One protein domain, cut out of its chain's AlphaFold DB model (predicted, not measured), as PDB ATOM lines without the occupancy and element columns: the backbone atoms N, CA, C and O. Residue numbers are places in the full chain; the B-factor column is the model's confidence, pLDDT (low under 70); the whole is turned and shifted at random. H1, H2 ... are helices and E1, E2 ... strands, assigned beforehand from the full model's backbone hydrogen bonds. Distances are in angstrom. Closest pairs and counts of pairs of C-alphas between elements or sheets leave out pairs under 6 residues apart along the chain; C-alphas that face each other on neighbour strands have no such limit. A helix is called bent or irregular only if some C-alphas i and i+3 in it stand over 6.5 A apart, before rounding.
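AT A GLANCE: This is residues 3 to 9 and 39 to 116 of the 119 residues of the protein "Dihydrofolate reductase" of Alloprevotella sp (UniProt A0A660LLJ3). A strongly twisted wall of six parallel strands has H2 and H3 over one face, making two layers, while short H1 stands up from the sheet over E3. The printed part has 85 residues, with named elements in the order E1 E2 H1 E3 E4 H2 E5 H3 E6; the sheet's order is E4 E3 E2 E5 E1 E6, and the class is mixed, helices and strands. It is compact, with a radius of gyration of the C-alphas of 12.2 A, and spans 34 by 28 by 24 A.

HOW THE PARTS SIT: E1, residues 3 to 9, has as neighbours E5, residues 92 to 94, and edge strand E6, residues 110 to 116; N 94 and O 3 are 2.8 A apart, N 4 and O 110 2.9 A. E2, residues 39 to 43, neighbours E5, with N 41 and O 93 at 2.9 A, and E3, residues 59 to 63, with N 61 and O 40 at 2.8 A. H1, residues 44 to 49, has a height of 9.6 A over the sheet; its closest C-alphas to E3 are Arg 44 and Leu 63, 5.7 A. E2, H1, E3 form a strand-helix-strand unit, parallel neighbours with a helix between in the chain. Edge strand E4, residues 74 to 77, neighbours E3, with N 75 and O 60 at 2.9 A. H2, residues 80 to 85, and H3, residues 98 to 107, only just touch, with 3 pairs of C-alphas within 8 A, the closest Leu 80 and Ala 103, 7.4 A. E4, H2, E5 and E5, H3, E6 are split units, with other strands between theirs in the sheet; the three crossovers are right-handed. Every O i to N i+4 pair is within hydrogen-bond range in H1 and H2, 4 of 6 in H3.

IN THESE COORDINATES: E1 begins at C-alpha 3 (85.991, 152.662, 85.548) and is 19.2 A long; E6, 18.9 A, ends at C-alpha 116 (93.144, 170.543, 86.468). H3, 14.8 A, is irregular: C-alphas 103 and 106 are 7.2 A apart.

THE WHOLE: The C-alphas farthest apart, Arg 69 and Ile 116, are 35.4 A apart. Residues 10 to 38 are not printed; C-alphas 9 and 39 are 25.3 A apart across this cut. Of the links printed whole, none is long. Residues 67 to 69 are under pLDDT 70.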
ATOM      1  N   THR A   3      85.735 151.237  85.784       98.69
ATOM      2  CA  THR A   3      85.991 152.662  85.548       98.69
ATOM      3  C   THR A   3      87.184 153.140  86.375       98.69
ATOM      4  O   THR A   3      87.205 152.969  87.591       98.69
ATOM      5  N   LEU A   4      88.166 153.796  85.754       98.56
ATOM      6  CA  LEU A   4      89.156 154.586  86.494       98.56
ATOM      7  C   LEU A   4      88.587 155.982  86.741       98.56
ATOM      8  O   LEU A   4      88.065 156.590  85.809       98.56
ATOM      9  N   ILE A   5      88.705 156.521  87.952       98.19
ATOM     10  CA  ILE A   5      88.304 157.901  88.258       98.19
ATOM     11  C   ILE A   5      89.446 158.638  88.953       98.19
ATOM     12  O   ILE A   5      89.891 158.218  90.013       98.19
ATOM     13  N   CYS A   6      89.926 159.728  88.356       96.06
ATOM     14  CA  CYS A   6      91.098 160.455  88.843       96.06
ATOM     15  C   CYS A   6      91.001 161.962  88.580       96.06
ATOM     16  O   CYS A   6      90.313 162.406  87.665       96.06
ATOM     17  N   ALA A   7      91.726 162.749  89.369       94.88
ATOM     18  CA  ALA A   7      92.003 164.148  89.073       94.88
ATOM     19  C   ALA A   7      93.490 164.276  88.724       94.88
ATOM     20  O   ALA A   7      94.336 163.754  89.452       94.88
ATOM     21  N   LEU A   8      93.789 164.910  87.593       93.69
ATOM     22  CA  LEU A   8      95.124 165.018  87.012       93.69
ATOM     23  C   LEU A   8      95.497 166.497  86.889       93.69
ATOM     24  O   LEU A   8      94.706 167.277  86.362       93.69
ATOM     25  N   ALA A   9      96.688 166.880  87.340       92.38
ATOM     26  CA  ALA A   9      97.309 168.146  86.961       92.38
ATOM     27  C   ALA A   9      97.828 168.088  85.509       92.38
ATOM     28  O   ALA A   9      97.814 167.028  84.881       92.38
ATOM     29  N   THR A  39      81.111 149.860  94.103       98.81
ATOM     30  CA  THR A  39      82.344 149.278  94.623       98.81
ATOM     31  C   THR A  39      83.525 150.139  94.227       98.81
ATOM     32  O   THR A  39      83.666 150.545  93.074       98.81
ATOM     33  N   ILE A  40      84.386 150.431  95.198       98.88
ATOM     34  CA  ILE A  40      85.597 151.208  94.974       98.88
ATOM     35  C   ILE A  40      86.830 150.382  95.315       98.88
ATOM     36  O   ILE A  40      86.889 149.739  96.360       98.88
ATOM     37  N   ILE A  41      87.828 150.427  94.437       98.75
ATOM     38  CA  ILE A  41      89.112 149.755  94.626       98.75
ATOM     39  C   ILE A  41      90.196 150.809  94.787       98.75
ATOM     40  O   ILE A  41      90.341 151.707  93.952       98.75
ATOM     41  N   MET A  42      90.991 150.674  95.845       98.50
ATOM     42  CA  MET A  42      92.116 151.562  96.101       98.50
ATOM     43  C   MET A  42      93.328 150.835  96.666       98.50
ATOM     44  O   MET A  42      93.216 149.790  97.293       98.50
ATOM     45  N   GLY A  43      94.513 151.402  96.482       97.06
ATOM     46  CA  GLY A  43      95.720 150.923  97.148       97.06
ATOM     47  C   GLY A  43      95.777 151.371  98.607       97.06
ATOM     48  O   GLY A  43      95.238 152.420  98.956       97.06
ATOM     49  N   ARG A  44      96.526 150.638  99.441       95.44
ATOM     50  CA  ARG A  44      96.767 150.986 100.857       95.44
ATOM     51  C   ARG A  44      97.087 152.465 101.099       95.44
ATOM     52  O   ARG A  44      96.444 153.090 101.926       95.44
ATOM     53  N   ARG A  45      98.054 153.043 100.375       93.69
ATOM     54  CA  ARG A  45      98.462 154.451 100.583       93.69
ATOM     55  C   ARG A  45      97.341 155.446 100.281       93.69
ATOM     56  O   ARG A  45      97.262 156.487 100.919       93.69
ATOM     57  N   THR A  46      96.484 155.125  99.313       95.50
ATOM     58  CA  THR A  46      95.297 155.930  99.014       95.50
ATOM     59  C   THR A  46      94.295 155.818 100.149       95.50
ATOM     60  O   THR A  46      93.825 156.843 100.623       95.50
ATOM     61  N   PHE A  47      94.039 154.610 100.651       95.69
ATOM     62  CA  PHE A  47      93.173 154.427 101.813       95.69
ATOM     63  C   PHE A  47      93.685 155.193 103.045       95.69
ATOM     64  O   PHE A  47      92.940 155.956 103.651       95.69
ATOM     65  N   GLU A  48      94.975 155.070 103.363       92.88
ATOM     66  CA  GLU A  48      95.627 155.765 104.484       92.88
ATOM     67  C   GLU A  48      95.606 157.299 104.340       92.88
ATOM     68  O   GLU A  48      95.709 158.006 105.340       92.88
ATOM     69  N   SER A  49      95.455 157.829 103.119       92.31
ATOM     70  CA  SER A  49      95.296 159.272 102.887       92.31
ATOM     71  C   SER A  49      93.891 159.804 103.165       92.31
ATOM     72  O   SER A  49      93.700 161.021 103.247       92.31
ATOM     73  N   LEU A  50      92.893 158.924 103.281       93.69
ATOM     74  CA  LEU A  50      91.514 159.338 103.493       93.69
ATOM     75  C   LEU A  50      91.339 159.848 104.930       93.69
ATOM     76  O   LEU A  50      91.573 159.106 105.882       93.69
ATOM     77  N   PRO A  51      90.839 161.082 105.126       91.12
ATOM     78  CA  PRO A  51      90.814 161.720 106.443       91.12
ATOM     79  C   PRO A  51      89.881 161.029 107.446       91.12
ATOM     80  O   PRO A  51      89.980 161.274 108.644       91.12
ATOM     81  N   LYS A  52      88.939 160.211 106.963       93.94
ATOM     82  CA  LYS A  52      87.933 159.507 107.773       93.94
ATOM     83  C   LYS A  52      87.924 157.993 107.520       93.94
ATOM     84  O   LYS A  52      86.956 157.334 107.878       93.94
ATOM     85  N   GLY A  53      88.969 157.455 106.885       94.56
ATOM     86  CA  GLY A  53      89.015 156.049 106.482       94.56
ATOM     87  C   GLY A  53      87.997 155.718 105.390       94.56
ATOM     88  O   GLY A  53      87.875 156.464 104.413       94.56
ATOM     89  N   ALA A  54      87.288 154.598 105.555       97.31
ATOM     90  CA  ALA A  54      86.351 154.070 104.571       97.31
ATOM     91  C   ALA A  54      85.321 155.113 104.131       97.31
ATOM     92  O   ALA A  54      84.742 155.876 104.909       97.31
ATOM     93  N   LEU A  55      85.099 155.148 102.827       98.00
ATOM     94  CA  LEU A  55      84.186 156.078 102.213       98.00
ATOM     95  C   LEU A  55      82.745 155.574 102.405       98.00
ATOM     96  O   LEU A  55      82.429 154.483 101.938       98.00
ATOM     97  N   PRO A  56      81.843 156.340 103.049       97.88
ATOM     98  CA  PRO A  56      80.509 155.848 103.390       97.88
ATOM     99  C   PRO A  56      79.666 155.584 102.141       97.88
ATOM    100  O   PRO A  56      79.859 156.250 101.112       97.88
ATOM    101  N   HIS A  57      78.717 154.649 102.267       98.31
ATOM    102  CA  HIS A  57      77.800 154.199 101.209       98.31
ATOM    103  C   HIS A  57      78.510 153.659  99.962       98.31
ATOM    104  O   HIS A  57      78.010 153.795  98.847       98.31
ATOM    105  N   ARG A  58      79.700 153.089 100.159       98.62
ATOM    106  CA  ARG A  58      80.527 152.440  99.143       98.62
ATOM    107  C   ARG A  58      81.074 151.144  99.714       98.62
ATOM    108  O   ARG A  58      81.406 151.084 100.898       98.62
ATOM    109  N   ARG A  59      81.209 150.131  98.866       98.50
ATOM    110  CA  ARG A  59      81.953 148.917  99.205       98.50
ATOM    111  C   ARG A  59      83.438 149.211  98.998       98.50
ATOM    112  O   ARG A  59      83.864 149.467  97.873       98.50
ATOM    113  N   ASN A  60      84.207 149.285 100.084       98.56
ATOM    114  CA  ASN A  60      85.601 149.739 100.058       98.56
ATOM    115  C   ASN A  60      86.553 148.542  99.963       98.56
ATOM    116  O   ASN A  60      86.793 147.873 100.967       98.56
ATOM    117  N   LEU A  61      87.138 148.303  98.787       98.19
ATOM    118  CA  LEU A  61      88.150 147.263  98.591       98.19
ATOM    119  C   LEU A  61      89.552 147.885  98.615       98.19
ATOM    120  O   LEU A  61      89.889 148.738  97.787       98.19
ATOM    121  N   VAL A  62      90.391 147.453  99.556       97.94
ATOM    122  CA  VAL A  62      91.747 147.983  99.738       97.94
ATOM    123  C   VAL A  62      92.788 146.938  99.360       97.94
ATOM    124  O   VAL A  62      92.846 145.848  99.925       97.94
ATOM    125  N   LEU A  63      93.667 147.286  98.420       97.31
ATOM    126  CA  LEU A  63      94.763 146.430  97.986       97.31
ATOM    127  C   LEU A  63      95.952 146.562  98.944       97.31
ATOM    128  O   LEU A  63      96.582 147.624  99.034       97.31
ATOM    129  N   SER A  64      96.285 145.470  99.633       94.81
ATOM    130  CA  SER A  64      97.419 145.389 100.557       94.81
ATOM    131  C   SER A  64      97.997 143.973 100.610       94.81
ATOM    132  O   SER A  64      97.270 143.003 100.804       94.81
ATOM    133  N   ARG A  65      99.326 143.850 100.493       87.94
ATOM    134  CA  ARG A  65     100.047 142.564 100.616       87.94
ATOM    135  C   ARG A  65     100.437 142.219 102.053       87.94
ATOM    136  O   ARG A  65     100.659 141.059 102.361       87.94
ATOM    137  N   THR A  66     100.543 143.222 102.921       80.69
ATOM    138  CA  THR A  66     101.035 143.085 104.304       80.69
ATOM    139  C   THR A  66      99.905 143.129 105.339       80.69
ATOM    140  O   THR A  66     100.166 143.282 106.526       80.69
ATOM    141  N   GLY A  67      98.647 143.003 104.896       68.50
ATOM    142  CA  GLY A  67      97.452 143.014 105.744       68.50
ATOM    143  C   GLY A  67      96.751 144.377 105.856       68.50
ATOM    144  O   GLY A  67      97.253 145.399 105.384       68.50
ATOM    145  N   GLY A  68      95.557 144.349 106.457       64.56
ATOM    146  CA  GLY A  68      94.673 145.500 106.722       64.56
ATOM    147  C   GLY A  68      93.499 145.147 107.655       64.56
ATOM    148  O   GLY A  68      92.444 145.765 107.611       64.56
ATOM    149  N   ARG A  69      93.681 144.126 108.508       60.84
ATOM    150  CA  ARG A  69      92.642 143.470 109.334       60.84
ATOM    151  C   ARG A  69      91.917 144.380 110.344       60.84
ATOM    152  O   ARG A  69      91.000 143.908 111.001       60.84
ATOM    153  N   ALA A  70      92.338 145.636 110.488       73.81
ATOM    154  CA  ALA A  70      91.815 146.593 111.465       73.81
ATOM    155  C   ALA A  70      91.157 147.833 110.833       73.81
ATOM    156  O   ALA A  70      90.814 148.765 111.554       73.81
ATOM    157  N   TRP A  71      91.000 147.889 109.507       91.12
ATOM    158  CA  TRP A  71      90.296 149.000 108.866       91.12
ATOM    159  C   TRP A  71      88.788 148.724 108.839       91.12
ATOM    160  O   TRP A  71      88.357 147.808 108.130       91.12
ATOM    161  N   PRO A  72      87.979 149.476 109.610       92.69
ATOM    162  CA  PRO A  72      86.538 149.269 109.649       92.69
ATOM    163  C   PRO A  72      85.921 149.560 108.281       92.69
ATOM    164  O   PRO A  72      86.418 150.412 107.543       92.69
ATOM    165  N   ASP A  73      84.840 148.848 107.964       95.25
ATOM    166  CA  ASP A  73      84.065 149.022 106.730       95.25
ATOM    167  C   ASP A  73      84.890 148.858 105.440       95.25
ATOM    168  O   ASP A  73      84.594 149.467 104.409       95.25
ATOM    169  N   THR A  74      85.935 148.023 105.491       96.12
ATOM    170  CA  THR A  74      86.763 147.676 104.330       96.12
ATOM    171  C   THR A  74      86.936 146.175 104.163       96.12
ATOM    172  O   THR A  74      86.969 145.417 105.132       96.12
ATOM    173  N   GLU A  75      87.129 145.760 102.917       96.31
ATOM    174  CA  GLU A  75      87.588 144.426 102.554       96.31
ATOM    175  C   GLU A  75      89.000 144.532 101.973       96.31
ATOM    176  O   GLU A  75      89.286 145.394 101.139       96.31
ATOM    177  N   VAL A  76      89.911 143.667 102.414       96.50
ATOM    178  CA  VAL A  76      91.328 143.756 102.044       96.50
ATOM    179  C   VAL A  76      91.697 142.621 101.106       96.50
ATOM    180  O   VAL A  76      91.517 141.453 101.442       96.50
ATOM    181  N   PHE A  77      92.275 142.971  99.958       96.62
ATOM    182  CA  PHE A  77      92.665 142.021  98.918       96.62
ATOM    183  C   PHE A  77      94.174 142.074  98.640       96.62
ATOM    184  O   PHE A  77      94.773 143.154  98.654       96.62
ATOM    185  N   PRO A  78      94.815 140.929  98.340       95.50
ATOM    186  CA  PRO A  78      96.257 140.872  98.090       95.50
ATOM    187  C   PRO A  78      96.655 141.372  96.691       95.50
ATOM    188  O   PRO A  78      97.831 141.658  96.445       95.50
ATOM    189  N   SER A  79      95.701 141.468  95.760       96.25
ATOM    190  CA  SER A  79      95.934 141.854  94.367       96.25
ATOM    191  C   SER A  79      94.699 142.509  93.747       96.25
ATOM    192  O   SER A  79      93.580 142.329  94.228       96.25
ATOM    193  N   LEU A  80      94.910 143.254  92.654       97.88
ATOM    194  CA  LEU A  80      93.819 143.830  91.864       97.88
ATOM    195  C   LEU A  80      92.900 142.734  91.312       97.88
ATOM    196  O   LEU A  80      91.690 142.870  91.420       97.88
ATOM    197  N   GLN A  81      93.467 141.645  90.785       97.75
ATOM    198  CA  GLN A  81      92.679 140.542  90.233       97.75
ATOM    199  C   GLN A  81      91.745 139.934  91.284       97.75
ATOM    200  O   GLN A  81      90.554 139.837  91.036       97.75
ATOM    201  N   ALA A  82      92.248 139.642  92.489       97.69
ATOM    202  CA  ALA A  82      91.419 139.080  93.557       97.69
ATOM    203  C   ALA A  82      90.269 140.019  93.968       97.69
ATOM    204  O   ALA A  82      89.174 139.555  94.269       97.69
ATOM    205  N   ALA A  83      90.505 141.336  93.967       98.19
ATOM    206  CA  ALA A  83      89.455 142.319  94.236       98.19
ATOM    207  C   ALA A  83      88.417 142.388  93.103       98.19
ATOM    208  O   ALA A  83      87.230 142.531  93.373       98.19
ATOM    209  N   LEU A  84      88.855 142.281  91.844       98.25
ATOM    210  CA  LEU A  84      87.963 142.257  90.682       98.25
ATOM    211  C   LEU A  84      87.124 140.975  90.636       98.25
ATOM    212  O   LEU A  84      85.927 141.054  90.374       98.25
ATOM    213  N   ASP A  85      87.713 139.822  90.958       98.12
ATOM    214  CA  ASP A  85      87.009 138.537  91.031       98.12
ATOM    215  C   ASP A  85      85.904 138.562  92.105       98.12
ATOM    216  O   ASP A  85      84.831 137.991  91.924       98.12
ATOM    217  N   ALA A  86      86.128 139.284  93.207       98.06
ATOM    218  CA  ALA A  86      85.136 139.486  94.264       98.06
ATOM    219  C   ALA A  86      84.050 140.527  93.928       98.06
ATOM    220  O   ALA A  86      83.111 140.689  94.710       98.06
ATOM    221  N   ALA A  87      84.182 141.245  92.809       97.94
ATOM    222  CA  ALA A  87      83.271 142.297  92.350       97.94
ATOM    223  C   ALA A  87      82.723 142.011  90.936       97.94
ATOM    224  O   ALA A  87      82.362 142.922  90.186       97.94
ATOM    225  N   VAL A  88      82.685 140.736  90.537       96.88
ATOM    226  CA  VAL A  88      82.151 140.313  89.236       96.88
ATOM    227  C   VAL A  88      80.688 140.739  89.102       96.88
ATOM    228  O   VAL A  88      79.873 140.514  89.990       96.88
ATOM    229  N   GLY A  89      80.354 141.347  87.962       96.50
ATOM    230  CA  GLY A  89      79.009 141.857  87.681       96.50
ATOM    231  C   GLY A  89      78.698 143.215  88.320       96.50
ATOM    232  O   GLY A  89      77.646 143.780  88.038       96.50
ATOM    233  N   GLU A  90      79.607 143.774  89.122       97.94
ATOM    234  CA  GLU A  90      79.420 145.074  89.762       97.94
ATOM    235  C   GLU A  90      79.952 146.235  88.901       97.94
ATOM    236  O   GLU A  90      80.786 146.081  87.997       97.94
ATOM    237  N   GLU A  91      79.475 147.441  89.214       98.12
ATOM    238  CA  GLU A  91      80.080 148.693  88.763       98.12
ATOM    239  C   GLU A  91      81.238 149.061  89.694       98.12
ATOM    240  O   GLU A  91      81.039 149.357  90.876       98.12
ATOM    241  N   VAL A  92      82.457 149.024  89.151       98.69
ATOM    242  CA  VAL A  92      83.701 149.189  89.904       98.69
ATOM    243  C   VAL A  92      84.383 150.494  89.527       98.69
ATOM    244  O   VAL A  92      84.664 150.755  88.355       98.69
ATOM    245  N   PHE A  93      84.740 151.277  90.543       98.88
ATOM    246  CA  PHE A  93      85.574 152.464  90.412       98.88
ATOM    247  C   PHE A  93      86.950 152.227  91.024       98.88
ATOM    248  O   PHE A  93      87.101 152.098  92.238       98.88
ATOM    249  N   VAL A  94      87.988 152.230  90.198       98.75
ATOM    250  CA  VAL A  94      89.369 152.280  90.675       98.75
ATOM    251  C   VAL A  94      89.717 153.737  90.952       98.75
ATOM    252  O   VAL A  94      89.703 154.569  90.044       98.75
ATOM    253  N   ILE A  95      90.043 154.032  92.209       98.38
ATOM    254  CA  ILE A  95      90.292 155.397  92.699       98.38
ATOM    255  C   ILE A  95      91.780 155.654  92.996       98.38
ATOM    256  O   ILE A  95      92.154 156.631  93.647       98.38
ATOM    257  N   GLY A  96      92.644 154.753  92.518       96.12
ATOM    258  CA  GLY A  96      94.099 154.873  92.572       96.12
ATOM    259  C   GLY A  96      94.746 154.190  93.777       96.12
ATOM    260  O   GLY A  96      94.157 153.342  94.433       96.12
ATOM    261  N   GLY A  97      95.990 154.506  94.132       95.12
ATOM    262  CA  GLY A  97      96.883 155.490  93.511       95.12
ATOM    263  C   GLY A  97      97.606 154.974  92.265       95.12
ATOM    264  O   GLY A  97      97.185 153.991  91.661       95.12
ATOM    265  N   ALA A  98      98.723 155.617  91.908       95.00
ATOM    266  CA  ALA A  98      99.466 155.390  90.660       95.00
ATOM    267  C   ALA A  98      99.694 153.909  90.312       95.00
ATOM    268  O   ALA A  98      99.403 153.494  89.197       95.00
ATOM    269  N   ALA A  99     100.148 153.092  91.270       95.88
ATOM    270  CA  ALA A  99     100.387 151.665  91.038       95.88
ATOM    271  C   ALA A  99      99.101 150.879  90.719       95.88
ATOM    272  O   ALA A  99      99.129 149.955  89.912       95.88
ATOM    273  N   VAL A 100      97.973 151.252  91.333       98.00
ATOM    274  CA  VAL A 100      96.674 150.615  91.073       98.00
ATOM    275  C   VAL A 100      96.108 151.089  89.741       98.00
ATOM    276  O   VAL A 100      95.617 150.266  88.979       98.00
ATOM    277  N   TYR A 101      96.242 152.380  89.417       97.62
ATOM    278  CA  TYR A 101      95.891 152.887  88.089       97.62
ATOM    279  C   TYR A 101      96.685 152.178  86.995       97.62
ATOM    280  O   TYR A 101      96.084 151.689  86.050       97.62
ATOM    281  N   ALA A 102      98.007 152.056  87.149       97.06
ATOM    282  CA  ALA A 102      98.859 151.371  86.183       97.06
ATOM    283  C   ALA A 102      98.439 149.906  85.979       97.06
ATOM    284  O   ALA A 102      98.353 149.448  84.845       97.06
ATOM    285  N   ALA A 103      98.120 149.190  87.063       97.38
ATOM    286  CA  ALA A 103      97.661 147.803  86.989       97.38
ATOM    287  C   ALA A 103      96.256 147.653  86.378       97.38
ATOM    288  O   ALA A 103      95.965 146.629  85.766       97.38
ATOM    289  N   ALA A 104      95.381 148.645  86.554       97.81
ATOM    290  CA  ALA A 104      94.003 148.606  86.072       97.81
ATOM    291  C   ALA A 104      93.818 149.209  84.670       97.81
ATOM    292  O   ALA A 104      92.765 149.016  84.068       97.81
ATOM    293  N   LEU A 105      94.810 149.936  84.143       96.88
ATOM    294  CA  LEU A 105      94.682 150.719  82.910       96.88
ATOM    295  C   LEU A 105      94.296 149.871  81.694       96.88
ATOM    296  O   LEU A 105      93.415 150.270  80.941       96.88
ATOM    297  N   SER A 106      94.898 148.692  81.533       97.25
ATOM    298  CA  SER A 106      94.592 147.768  80.430       97.25
ATOM    299  C   SER A 106      93.265 147.019  80.592       97.25
ATOM    300  O   SER A 106      92.800 146.400  79.640       97.25
ATOM    301  N   LEU A 107      92.660 147.060  81.782       97.62
ATOM    302  CA  LEU A 107      91.402 146.380  82.114       97.62
ATOM    303  C   LEU A 107      90.208 147.350  82.140       97.62
ATOM    304  O   LEU A 107      89.052 146.937  82.257       97.62
ATOM    305  N   ALA A 108      90.478 148.655  82.102       97.56
ATOM    306  CA  ALA A 108      89.465 149.683  82.251       97.56
ATOM    307  C   ALA A 108      88.602 149.808  80.991       97.56
ATOM    308  O   ALA A 108      89.095 149.894  79.872       97.56
ATOM    309  N   HIS A 109      87.294 149.905  81.202       98.25
ATOM    310  CA  HIS A 109      86.307 150.145  80.151       98.25
ATOM    311  C   HIS A 109      86.064 151.646  79.964       98.25
ATOM    312  O   HIS A 109      85.591 152.088  78.920       98.25
ATOM    313  N   ARG A 110      86.355 152.443  81.002       98.12
ATOM    314  CA  ARG A 110      86.126 153.886  81.020       98.12
ATOM    315  C   ARG A 110      87.149 154.612  81.883       98.12
ATOM    316  O   ARG A 110      87.527 154.139  82.953       98.12
ATOM    317  N   LEU A 111      87.514 155.816  81.448       97.00
ATOM    318  CA  LEU A 111      88.280 156.783  82.225       97.00
ATOM    319  C   LEU A 111      87.408 158.006  82.541       97.00
ATOM    320  O   LEU A 111      86.917 158.688  81.647       97.00
ATOM    321  N   CYS A 112      87.230 158.290  83.826       97.06
ATOM    322  CA  CYS A 112      86.571 159.474  84.365       97.06
ATOM    323  C   CYS A 112      87.614 160.416  84.959       97.06
ATOM    324  O   CYS A 112      87.776 160.457  86.178       97.06
ATOM    325  N   HIS A 113      88.310 161.182  84.128       94.00
ATOM    326  CA  HIS A 113      89.298 162.126  84.636       94.00
ATOM    327  C   HIS A 113      88.732 163.543  84.804       94.00
ATOM    328  O   HIS A 113      87.818 163.954  84.087       94.00
ATOM    329  N   THR A 114      89.304 164.284  85.746       95.62
ATOM    330  CA  THR A 114      89.199 165.741  85.856       95.62
ATOM    331  C   THR A 114      90.574 166.312  85.548       95.62
ATOM    332  O   THR A 114      91.525 166.017  86.268       95.62
ATOM    333  N   HIS A 115      90.695 167.097  84.479       94.69
ATOM    334  CA  HIS A 115      91.953 167.749  84.125       94.69
ATOM    335  C   HIS A 115      92.006 169.132  84.784       94.69
ATOM    336  O   HIS A 115      91.129 169.966  84.562       94.69
ATOM    337  N   ILE A 116      92.991 169.341  85.653       93.56
ATOM    338  CA  ILE A 116      93.144 170.543  86.468       93.56
ATOM    339  C   ILE A 116      94.172 171.445  85.802       93.56
ATOM    340  O   ILE A 116      95.358 171.125  85.749       93.56
TER     341      ILE A 116